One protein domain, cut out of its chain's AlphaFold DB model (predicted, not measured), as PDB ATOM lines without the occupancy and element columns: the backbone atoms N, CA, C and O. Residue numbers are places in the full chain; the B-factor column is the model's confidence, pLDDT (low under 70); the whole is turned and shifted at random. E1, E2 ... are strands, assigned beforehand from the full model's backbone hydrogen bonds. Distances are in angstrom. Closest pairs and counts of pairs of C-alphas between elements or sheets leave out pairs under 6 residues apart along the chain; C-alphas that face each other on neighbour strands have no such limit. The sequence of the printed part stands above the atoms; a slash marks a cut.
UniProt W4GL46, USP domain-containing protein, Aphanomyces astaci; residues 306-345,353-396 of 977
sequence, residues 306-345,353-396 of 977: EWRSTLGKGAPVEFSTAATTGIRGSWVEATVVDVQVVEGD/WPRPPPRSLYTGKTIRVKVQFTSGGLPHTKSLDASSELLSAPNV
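This is residues 306 to 345 and 353 to 396 of the 977 residues of the protein "USP domain-containing protein" of Aphanomyces astaci (UniProt W4GL46). One strongly twisted, curled sheet of four long-to-short strands makes the body, its two hairpins, E1 with E2 and E3 with E4, joined side by side through E2 and E3. The last stretch, residues 386 to 396, folds back from E4 to E1, where a short pairing ties it on, while residues 353 to 359 stick out as a free arm that adds to the length. The printed part has 84 residues with no named helix and four named strands, E1, E2, E3 and E4 along the chain and in the same order across the sheet, with neighbours antiparallel; the class is all strand, though 37 of the 84 residues, under half, are in named elements. It is only just compact, close to loose, with a radius of gyration of the C-alphas of 14.3 A and spans of 53 by 23 by 23 A.

Start at Glu 306 and go on to C-alpha 316 at (138.463, 169.276, 151.911), where E1, residues 316 to 320, begins; it is 13.6 A long. E2, residues 331 to 343, is the longest strand by residues and covers 29.6 A from first to last C-alpha; look at residue 334, where it bends by 79 degrees. Past the cut, E3 takes residues 365 to 375, over 30.8 A. E4, residues 378 to 385, is 23.1 A long and ends at C-alpha 385 at (141.378, 159.415, 139.839).

From edge to edge of the sheet the strands' lines turn by 93 degrees and the way across it turns by 58 degrees. Begin with edge strand E1: it forms an antiparallel hairpin with E2, and N 317 and O 334 are within hydrogen-bond range at 2.9 A. C-alphas 320 and 331 face each other there at 4.4 A. Inner strands E2 and E3 are antiparallel, their directions at 154 degrees, with N 340 and O 368 within hydrogen-bond range at 2.8 A. E3 and edge strand E4 form a hairpin, antiparallel at 163 degrees; check N 371 and O 382, within hydrogen-bond range at 2.9 A. E1 and E4 are apart. Residues 318 to 319 of E1 pair antiparallel with residues 391 to 392.

The C-alphas of Trp 353 and Gly 377, the two farthest apart, are 53.5 A from each other. Residues 346 to 352 are not printed, and C-alphas 345 and 353 stand 21.9 A apart across this cut, in the link from E2 to E3. The link from E3 to E4 is tight and that from E1 to E2 is short. The mean pLDDT of the printed part is 75.3; look for values under 70 at residues 322 to 329, 343 to 345, 353 to 356, 363 to 365 and 376 to 377.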
ATOM      1  N   GLU A 306     148.643 173.902 142.159       80.94
ATOM      2  CA  GLU A 306     148.765 172.441 142.004       80.94
ATOM      3  C   GLU A 306     148.137 171.691 143.204       80.94
ATOM      4  O   GLU A 306     148.783 170.993 143.996       80.94
ATOM      5  N   TRP A 307     146.826 171.855 143.381       80.94
ATOM      6  CA  TRP A 307     146.093 171.310 144.526       80.94
ATOM      7  C   TRP A 307     145.854 169.795 144.430       80.94
ATOM      8  O   TRP A 307     145.603 169.151 145.446       80.94
ATOM      9  N   ARG A 308     145.923 169.202 143.225       80.25
ATOM     10  CA  ARG A 308     145.625 167.774 142.987       80.25
ATOM     11  C   ARG A 308     146.736 166.821 143.427       80.25
ATOM     12  O   ARG A 308     146.423 165.730 143.904       80.25
ATOM     13  N   SER A 309     148.007 167.201 143.282       77.31
ATOM     14  CA  SER A 309     149.146 166.367 143.706       77.31
ATOM     15  C   SER A 309     149.453 166.492 145.201       77.31
ATOM     16  O   SER A 309     150.009 165.574 145.804       77.31
ATOM     17  N   THR A 310     149.012 167.590 145.819       76.75
ATOM     18  CA  THR A 310     149.164 167.896 147.248       76.75
ATOM     19  C   THR A 310     148.021 167.356 148.126       76.75
ATOM     20  O   THR A 310     148.018 167.568 149.340       76.75
ATOM     21  N   LEU A 311     147.063 166.609 147.553       80.56
ATOM     22  CA  LEU A 311     145.936 166.015 148.285       80.56
ATOM     23  C   LEU A 311     146.392 164.995 149.342       80.56
ATOM     24  O   LEU A 311     146.765 163.863 149.034       80.56
ATOM     25  N   GLY A 312     146.273 165.381 150.613       80.94
ATOM     26  CA  GLY A 312     146.452 164.504 151.771       80.94
ATOM     27  C   GLY A 312     145.136 163.950 152.330       80.94
ATOM     28  O   GLY A 312     144.043 164.466 152.084       80.94
ATOM     29  N   LYS A 313     145.236 162.909 153.162       83.00
ATOM     30  CA  LYS A 313     144.102 162.401 153.947       83.00
ATOM     31  C   LYS A 313     143.598 163.485 154.908       83.00
ATOM     32  O   LYS A 313     144.364 163.997 155.718       83.00
ATOM     33  N   GLY A 314     142.307 163.798 154.836       79.75
ATOM     34  CA  GLY A 314     141.662 164.894 155.562       79.75
ATOM     35  C   GLY A 314     141.462 166.175 154.743       79.75
ATOM     36  O   GLY A 314     140.796 167.084 155.231       79.75
ATOM     37  N   ALA A 315     141.978 166.261 153.509       84.44
ATOM     38  CA  ALA A 315     141.801 167.446 152.668       84.44
ATOM     39  C   ALA A 315     140.317 167.673 152.284       84.44
ATOM     40  O   ALA A 315     139.644 166.712 151.884       84.44
ATOM     41  N   PRO A 316     139.797 168.915 152.383       86.19
ATOM     42  CA  PRO A 316     138.463 169.276 151.911       86.19
ATOM     43  C   PRO A 316     138.457 169.477 150.389       86.19
ATOM     44  O   PRO A 316     139.313 170.171 149.844       86.19
ATOM     45  N   VAL A 317     137.476 168.889 149.708       88.12
ATOM     46  CA  VAL A 317     137.316 168.926 148.244       88.12
ATOM     47  C   VAL A 317     135.831 168.990 147.875       88.12
ATOM     48  O   VAL A 317     134.970 168.629 148.678       88.12
ATOM     49  N   GLU A 318     135.506 169.417 146.657       88.06
ATOM     50  CA  GLU A 318     134.143 169.347 146.120       88.06
ATOM     51  C   GLU A 318     134.003 168.139 145.184       88.06
ATOM     52  O   GLU A 318     134.846 167.905 144.316       88.06
ATOM     53  N   PHE A 319     132.926 167.366 145.346       87.12
ATOM     54  CA  PHE A 319     132.638 166.185 144.528       87.12
ATOM     55  C   PHE A 319     131.291 166.316 143.808       87.12
ATOM     56  O   PHE A 319     130.282 166.682 144.413       87.12
ATOM     57  N   SER A 320     131.251 165.985 142.516       82.75
ATOM     58  CA  SER A 320     130.020 166.001 141.720       82.75
ATOM     59  C   SER A 320     129.292 164.659 141.787       82.75
ATOM     60  O   SER A 320     129.767 163.631 141.300       82.75
ATOM     61  N   THR A 321     128.071 164.665 142.325       77.19
ATOM     62  CA  THR A 321     127.241 163.453 142.447       77.19
ATOM     63  C   THR A 321     126.699 162.926 141.112       77.19
ATOM     64  O   THR A 321     126.106 161.848 141.092       77.19
ATOM     65  N   ALA A 322     126.932 163.627 139.991       64.38
ATOM     66  CA  ALA A 322     126.369 163.334 138.667       64.38
ATOM     67  C   ALA A 322     126.637 161.908 138.143       64.38
ATOM     68  O   ALA A 322     125.822 161.365 137.401       64.38
ATOM     69  N   ALA A 323     127.738 161.274 138.561       56.62
ATOM     70  CA  ALA A 323     128.067 159.887 138.215       56.62
ATOM     71  C   ALA A 323     127.357 158.825 139.090       56.62
ATOM     72  O   ALA A 323     127.656 157.633 138.990       56.62
ATOM     73  N   THR A 324     126.438 159.232 139.973       54.84
ATOM     74  CA  THR A 324     125.669 158.334 140.848       54.84
ATOM     75  C   THR A 324     124.277 158.118 140.265       54.84
ATOM     76  O   THR A 324     123.433 159.014 140.284       54.84
ATOM     77  N   THR A 325     124.029 156.917 139.739       44.19
ATOM     78  CA  THR A 325     122.762 156.542 139.094       44.19
ATOM     79  C   THR A 325     121.556 156.846 139.987       44.19
ATOM     80  O   THR A 325     121.382 156.209 141.024       44.19
ATOM     81  N   GLY A 326     120.716 157.795 139.561       48.41
ATOM     82  CA  GLY A 326     119.468 158.171 140.237       48.41
ATOM     83  C   GLY A 326     119.457 159.545 140.922       48.41
ATOM     84  O   GLY A 326     118.392 159.976 141.355       48.41
ATOM     85  N   ILE A 327     120.585 160.262 140.992       47.06
ATOM     86  CA  ILE A 327     120.664 161.600 141.610       47.06
ATOM     87  C   ILE A 327     120.781 162.675 140.516       47.06
ATOM     88  O   ILE A 327     121.575 162.537 139.586       47.06
ATOM     89  N   ARG A 328     120.011 163.772 140.612       48.88
ATOM     90  CA  ARG A 328     120.257 164.970 139.784       48.88
ATOM     91  C   ARG A 328     121.600 165.562 140.202       48.88
ATOM     92  O   ARG A 328     121.702 166.063 141.316       48.88
ATOM     93  N   GLY A 329     122.591 165.492 139.313       58.88
ATOM     94  CA  GLY A 329     123.973 165.866 139.608       58.88
ATOM     95  C   GLY A 329     124.110 167.245 140.248       58.88
ATOM     96  O   GLY A 329     123.772 168.261 139.641       58.88
ATOM     97  N   SER A 330     124.625 167.253 141.472       74.31
ATOM     98  CA  SER A 330     124.950 168.437 142.263       74.31
ATOM     99  C   SER A 330     126.331 168.280 142.896       74.31
ATOM    100  O   SER A 330     126.742 167.168 143.250       74.31
ATOM    101  N   TRP A 331     127.042 169.399 143.031       82.75
ATOM    102  CA  TRP A 331     128.284 169.473 143.792       82.75
ATOM    103  C   TRP A 331     127.985 169.388 145.290       82.75
ATOM    104  O   TRP A 331     127.054 170.033 145.777       82.75
ATOM    105  N   VAL A 332     128.764 168.579 146.008       85.25
ATOM    106  CA  VAL A 332     128.688 168.409 147.465       85.25
ATOM    107  C   VAL A 332     130.074 168.543 148.090       85.25
ATOM    108  O   VAL A 332     131.074 168.167 147.475       85.25
ATOM    109  N   GLU A 333     130.135 169.058 149.320       85.50
ATOM    110  CA  GLU A 333     131.370 169.049 150.110       85.50
ATOM    111  C   GLU A 333     131.770 167.598 150.435       85.50
ATOM    112  O   GLU A 333     130.931 166.760 150.791       85.50
ATOM    113  N   ALA A 334     133.059 167.301 150.298       86.75
ATOM    114  CA  ALA A 334     133.634 165.984 150.511       86.75
ATOM    115  C   ALA A 334     135.011 166.078 151.193       86.75
ATOM    116  O   ALA A 334     135.663 167.123 151.210       86.75
ATOM    117  N   THR A 335     135.472 164.969 151.764       87.56
ATOM    118  CA  THR A 335     136.782 164.874 152.426       87.56
ATOM    119  C   THR A 335     137.553 163.672 151.899       87.56
ATOM    120  O   THR A 335     136.990 162.586 151.742       87.56
ATOM    121  N   VAL A 336     138.846 163.843 151.630       86.88
ATOM    122  CA  VAL A 336     139.730 162.756 151.182       86.88
ATOM    123  C   VAL A 336     140.025 161.798 152.346       86.88
ATOM    124  O   VAL A 336     140.534 162.208 153.386       86.88
ATOM    125  N   VAL A 337     139.716 160.511 152.184       86.38
ATOM    126  CA  VAL A 337     139.868 159.463 153.217       86.38
ATOM    127  C   VAL A 337     141.061 158.541 152.951       86.38
ATOM    128  O   VAL A 337     141.656 158.023 153.900       86.38
ATOM    129  N   ASP A 338     141.403 158.336 151.681       83.75
ATOM    130  CA  ASP A 338     142.531 157.517 151.229       83.75
ATOM    131  C   ASP A 338     143.099 158.086 149.922       83.75
ATOM    132  O   ASP A 338     142.348 158.651 149.120       83.75
ATOM    133  N   VAL A 339     144.409 157.931 149.719       84.69
ATOM    134  CA  VAL A 339     145.141 158.397 148.530       84.69
ATOM    135  C   VAL A 339     146.134 157.316 148.126       84.69
ATOM    136  O   VAL A 339     146.988 156.918 148.914       84.69
ATOM    137  N   GLN A 340     146.022 156.842 146.890       82.00
ATOM    138  CA  GLN A 340     146.856 155.789 146.323       82.00
ATOM    139  C   GLN A 340     147.600 156.355 145.120       82.00
ATOM    140  O   GLN A 340     146.983 156.772 144.142       82.00
ATOM    141  N   VAL A 341     148.926 156.367 145.198       80.25
ATOM    142  CA  VAL A 341     149.798 156.811 144.110       80.25
ATOM    143  C   VAL A 341     150.296 155.575 143.373       80.25
ATOM    144  O   VAL A 341     150.914 154.700 143.976       80.25
ATOM    145  N   VAL A 342     150.008 155.496 142.077       75.44
ATOM    146  CA  VAL A 342     150.543 154.477 141.173       75.44
ATOM    147  C   VAL A 342     151.571 155.166 140.287       75.44
ATOM    148  O   VAL A 342     151.223 156.093 139.559       75.44
ATOM    149  N   GLU A 343     152.832 154.758 140.373       64.31
ATOM    150  CA  GLU A 343     153.875 155.238 139.461       64.31
ATOM    151  C   GLU A 343     153.628 154.640 138.069       64.31
ATOM    152  O   GLU A 343     153.314 153.454 137.948       64.31
ATOM    153  N   GLY A 344     153.675 155.484 137.040       54.47
ATOM    154  CA  GLY A 344     153.519 155.083 135.645       54.47
ATOM    155  C   GLY A 344     154.873 154.988 134.950       54.47
ATOM    156  O   GLY A 344     155.801 155.715 135.300       54.47
ATOM    157  N   ASP A 345     154.968 154.115 133.949       43.50
ATOM    158  CA  ASP A 345     156.126 154.063 133.057       43.50
ATOM    159  C   ASP A 345     156.115 155.313 132.155       43.50
ATOM    160  O   ASP A 345     155.391 155.364 131.161       43.50
ATOM    161  N   TRP A 353     163.630 170.991 123.286       44.84
ATOM    162  CA  TRP A 353     163.495 172.423 123.573       44.84
ATOM    163  C   TRP A 353     162.840 173.188 122.402       44.84
ATOM    164  O   TRP A 353     163.290 173.025 121.264       44.84
ATOM    165  N   PRO A 354     161.842 174.071 122.634       54.28
ATOM    166  CA  PRO A 354     161.206 174.381 123.919       54.28
ATOM    167  C   PRO A 354     160.472 173.177 124.502       54.28
ATOM    168  O   PRO A 354     159.983 172.334 123.749       54.28
ATOM    169  N   ARG A 355     160.365 173.117 125.835       60.66
ATOM    170  CA  ARG A 355     159.600 172.049 126.488       60.66
ATOM    171  C   ARG A 355     158.142 172.109 126.010       60.66
ATOM    172  O   ARG A 355     157.531 173.180 126.141       60.66
ATOM    173  N   PRO A 356     157.587 171.018 125.451       63.44
ATOM    174  CA  PRO A 356     156.195 170.994 125.025       63.44
ATOM    175  C   PRO A 356     155.256 171.180 126.229       63.44
ATOM    176  O   PRO A 356     155.625 170.840 127.356       63.44
ATOM    177  N   PRO A 357     154.038 171.704 126.014       73.25
ATOM    178  CA  PRO A 357     152.997 171.711 127.037       73.25
ATOM    179  C   PRO A 357     152.734 170.295 127.589       73.25
ATOM    180  O   PRO A 357     152.789 169.324 126.828       73.25
ATOM    181  N   PRO A 358     152.445 170.145 128.893       74.62
ATOM    182  CA  PRO A 358     152.272 168.834 129.502       74.62
ATOM    183  C   PRO A 358     150.989 168.150 129.010       74.62
ATOM    184  O   PRO A 358     149.928 168.767 128.907       74.62
ATOM    185  N   ARG A 359     151.078 166.840 128.748       73.00
ATOM    186  CA  ARG A 359     149.944 165.974 128.360       73.00
ATOM    187  C   ARG A 359     149.317 165.200 129.518       73.00
ATOM    188  O   ARG A 359     148.391 164.417 129.320       73.00
ATOM    189  N   SER A 360     149.794 165.443 130.729       72.50
ATOM    190  CA  SER A 360     149.190 165.002 131.979       72.50
ATOM    191  C   SER A 360     149.056 166.200 132.918       72.50
ATOM    192  O   SER A 360     149.831 167.150 132.838       72.50
ATOM    193  N   LEU A 361     148.080 166.153 133.826       70.50
ATOM    194  CA  LEU A 361     147.913 167.191 134.852       70.50
ATOM    195  C   LEU A 361     149.011 167.168 135.924       70.50
ATOM    196  O   LEU A 361     149.118 168.105 136.698       70.50
ATOM    197  N   TYR A 362     149.779 166.085 136.020       71.81
ATOM    198  CA  TYR A 362     150.874 165.903 136.973       71.81
ATOM    199  C   TYR A 362     151.824 164.809 136.450       71.81
ATOM    200  O   TYR A 362     151.442 163.996 135.601       71.81
ATOM    201  N   THR A 363     153.080 164.817 136.892       59.88
ATOM    202  CA  THR A 363     154.184 164.049 136.281       59.88
ATOM    203  C   THR A 363     154.276 162.596 136.765       59.88
ATOM    204  O   THR A 363     154.135 162.320 137.959       59.88
ATOM    205  N   GLY A 364     154.527 161.659 135.836       58.75
ATOM    206  CA  GLY A 364     154.924 160.259 136.077       58.75
ATOM    207  C   GLY A 364     154.026 159.378 136.961       58.75
ATOM    208  O   GLY A 364     154.420 158.272 137.332       58.75
ATOM    209  N   LYS A 365     152.851 159.852 137.389       68.69
ATOM    210  CA  LYS A 365     152.047 159.227 138.455       68.69
ATOM    211  C   LYS A 365     150.562 159.290 138.123       68.69
ATOM    212  O   LYS A 365     150.094 160.241 137.515       68.69
ATOM    213  N   THR A 366     149.804 158.293 138.572       73.94
ATOM    214  CA  THR A 366     148.336 158.311 138.633       73.94
ATOM    215  C   THR A 366     147.921 158.348 140.097       73.94
ATOM    216  O   THR A 366     148.237 157.429 140.856       73.94
ATOM    217  N   ILE A 367     147.218 159.402 140.510       80.88
ATOM    218  CA  ILE A 367     146.768 159.573 141.895       80.88
ATOM    219  C   ILE A 367     145.294 159.183 141.967       80.88
ATOM    220  O   ILE A 367     144.441 159.836 141.372       80.88
ATOM    221  N   ARG A 368     144.979 158.127 142.717       83.88
ATOM    222  CA  ARG A 368     143.609 157.718 143.047       83.88
ATOM    223  C   ARG A 368     143.233 158.227 144.419       83.88
ATOM    224  O   ARG A 368     143.898 157.910 145.399       83.88
ATOM    225  N   VAL A 369     142.126 158.951 144.501       86.56
ATOM    226  CA  VAL A 369     141.585 159.459 145.760       86.56
ATOM    227  C   VAL A 369     140.276 158.759 146.098       86.56
ATOM    228  O   VAL A 369     139.427 158.508 145.239       86.56
ATOM    229  N   LYS A 370     140.093 158.442 147.380       87.56
ATOM    230  CA  LYS A 370     138.813 158.000 147.927       87.56
ATOM    231  C   LYS A 370     138.211 159.144 148.724       87.56
ATOM    232  O   LYS A 370     138.700 159.463 149.805       87.56
ATOM    233  N   VAL A 371     137.143 159.740 148.210       88.50
ATOM    234  CA  VAL A 371     136.421 160.829 148.878       88.50
ATOM    235  C   VAL A 371     135.218 160.291 149.643       88.50
ATOM    236  O   VAL A 371     134.558 159.347 149.198       88.50
ATOM    237  N   GLN A 372     134.922 160.899 150.788       87.25
ATOM    238  CA  GLN A 372     133.707 160.685 151.565       87.25
ATOM    239  C   GLN A 372     132.840 161.942 151.522       87.25
ATOM    240  O   GLN A 372     133.338 163.038 151.758       87.25
ATOM    241  N   PHE A 373     131.552 161.776 151.241       86.25
ATOM    242  CA  PHE A 373     130.566 162.854 151.177       86.25
ATOM    243  C   PHE A 373     129.243 162.400 151.798       86.25
ATOM    244  O   PHE A 373     128.945 161.204 151.858       86.25
ATOM    245  N   THR A 374     128.428 163.343 152.262       79.69
ATOM    246  CA  THR A 374     127.098 163.049 152.815       79.69
ATOM    247  C   THR A 374     126.011 163.283 151.775       79.69
ATOM    248  O   THR A 374     125.928 164.366 151.202       79.69
ATOM    249  N   SER A 375     125.134 162.299 151.572       74.25
ATOM    250  CA  SER A 375     123.936 162.433 150.735       74.25
ATOM    251  C   SER A 375     122.742 161.817 151.458       74.25
ATOM    252  O   SER A 375     122.863 160.755 152.062       74.25
ATOM    253  N   GLY A 376     121.601 162.511 151.482       64.50
ATOM    254  CA  GLY A 376     120.400 162.045 152.192       64.50
ATOM    255  C   GLY A 376     120.581 161.803 153.703       64.50
ATOM    256  O   GLY A 376     119.804 161.059 154.289       64.50
ATOM    257  N   GLY A 377     121.606 162.393 154.329       66.06
ATOM    258  CA  GLY A 377     121.947 162.179 155.743       66.06
ATOM    259  C   GLY A 377     122.834 160.958 156.029       66.06
ATOM    260  O   GLY A 377     123.183 160.736 157.185       66.06
ATOM    261  N   LEU A 378     123.238 160.191 155.008       70.19
ATOM    262  CA  LEU A 378     124.141 159.045 155.148       70.19
ATOM    263  C   LEU A 378     125.528 159.336 154.542       70.19
ATOM    264  O   LEU A 378     125.627 160.037 153.528       70.19
ATOM    265  N   PRO A 379     126.617 158.812 155.140       78.44
ATOM    266  CA  PRO A 379     127.957 158.923 154.581       78.44
ATOM    267  C   PRO A 379     128.153 157.919 153.436       78.44
ATOM    268  O   PRO A 379     127.991 156.711 153.607       78.44
ATOM    269  N   HIS A 380     128.571 158.419 152.278       81.44
ATOM    270  CA  HIS A 380     128.954 157.625 151.114       81.44
ATOM    271  C   HIS A 380     130.435 157.838 150.797       81.44
ATOM    272  O   HIS A 380     130.981 158.910 151.044       81.44
ATOM    273  N   THR A 381     131.091 156.826 150.219       84.69
ATOM    274  CA  THR A 381     132.480 156.944 149.747       84.69
ATOM    275  C   THR A 381     132.604 156.552 148.285       84.69
ATOM    276  O   THR A 381     132.049 155.525 147.885       84.69
ATOM    277  N   LYS A 382     133.389 157.299 147.509       83.31
ATOM    278  CA  LYS A 382     133.685 157.015 146.100       83.31
ATOM    279  C   LYS A 382     135.192 157.080 145.861       83.31
ATOM    280  O   LYS A 382     135.844 158.001 146.338       83.31
ATOM    281  N   SER A 383     135.726 156.114 145.119       84.81
ATOM    282  CA  SER A 383     137.085 156.178 144.573       84.81
ATOM    283  C   SER A 383     137.041 156.699 143.138       84.81
ATOM    284  O   SER A 383     136.180 156.270 142.362       84.81
ATOM    285  N   LEU A 384     137.949 157.614 142.811       85.69
ATOM    286  CA  LEU A 384     138.133 158.232 141.499       85.69
ATOM    287  C   LEU A 384     139.599 158.662 141.334       85.69
ATOM    288  O   LEU A 384     140.302 158.854 142.324       85.69
ATOM    289  N   ASP A 385     140.067 158.814 140.098       81.94
ATOM    290  CA  ASP A 385     141.378 159.415 139.839       81.94
ATOM    291  C   ASP A 385     141.306 160.936 140.110       81.94
ATOM    292  O   ASP A 385     140.289 161.577 139.835       81.94
ATOM    293  N   ALA A 386     142.365 161.533 140.666       80.62
ATOM    294  CA  ALA A 386     142.410 162.946 141.064       80.62
ATOM    295  C   ALA A 386     142.258 163.910 139.873       80.62
ATOM    296  O   ALA A 386     141.769 165.027 140.028       80.62
ATOM    297  N   SER A 387     142.630 163.450 138.676       77.25
ATOM    298  CA  SER A 387     142.441 164.124 137.386       77.25
ATOM    299  C   SER A 387     140.990 164.116 136.882       77.25
ATOM    300  O   SER A 387     140.705 164.713 135.849       77.25
ATOM    301  N   SER A 388     140.059 163.446 137.569       81.62
ATOM    302  CA  SER A 388     138.657 163.391 137.153       81.62
ATOM    303  C   SER A 388     137.958 164.746 137.304       81.62
ATOM    304  O   SER A 388     137.964 165.348 138.376       81.62
ATOM    305  N   GLU A 389     137.233 165.163 136.264       78.12
ATOM    306  CA  GLU A 389     136.361 166.351 136.259       78.12
ATOM    307  C   GLU A 389     135.246 166.324 137.322       78.12
ATOM    308  O   GLU A 389     134.602 167.341 137.568       78.12
ATOM    309  N   LEU A 390     135.008 165.177 137.969       82.31
ATOM    310  CA  LEU A 390     134.070 165.041 139.088       82.31
ATOM    311  C   LEU A 390     134.638 165.562 140.422       82.31
ATOM    312  O   LEU A 390     133.908 165.550 141.415       82.31
ATOM    313  N   LEU A 391     135.906 165.983 140.456       83.81
ATOM    314  CA  LEU A 391     136.613 166.486 141.632       83.81
ATOM    315  C   LEU A 391     137.105 167.922 141.399       83.81
ATOM    316  O   LEU A 391     137.868 168.178 140.463       83.81
ATOM    317  N   SER A 392     136.709 168.841 142.280       85.00
ATOM    318  CA  SER A 392     137.101 170.254 142.235       85.00
ATOM    319  C   SER A 392     137.677 170.735 143.571       85.00
ATOM    320  O   SER A 392     137.465 170.116 144.620       85.00
ATOM    321  N   ALA A 393     138.418 171.842 143.520       82.50
ATOM    322  CA  ALA A 393     138.974 172.499 144.695       82.50
ATOM    323  C   ALA A 393     137.850 173.074 145.589       82.50
ATOM    324  O   ALA A 393     136.750 173.359 145.104       82.50
ATOM    325  N   PRO A 394     138.084 173.254 146.901       81.50
ATOM    326  CA  PRO A 394     137.070 173.791 147.801       81.50
ATOM    327  C   PRO A 394     136.705 175.251 147.468       81.50
ATOM    328  O   PRO A 394     137.580 176.100 147.309       81.50
ATOM    329  N   ASN A 395     135.405 175.560 147.493       78.88
ATOM    330  CA  ASN A 395     134.770 176.853 147.195       78.88
ATOM    331  C   ASN A 395     134.675 177.235 145.700       78.88
ATOM    332  O   ASN A 395     134.367 178.392 145.393       78.88
ATOM    333  N   VAL A 396     134.895 176.299 144.766       78.44
ATOM    334  CA  VAL A 396     134.782 176.561 143.317       78.44
ATOM    335  C   VAL A 396     133.317 176.609 142.873       78.44
ATOM    336  O   VAL A 396     132.871 177.618 142.317       78.44
TER     337      VAL A 396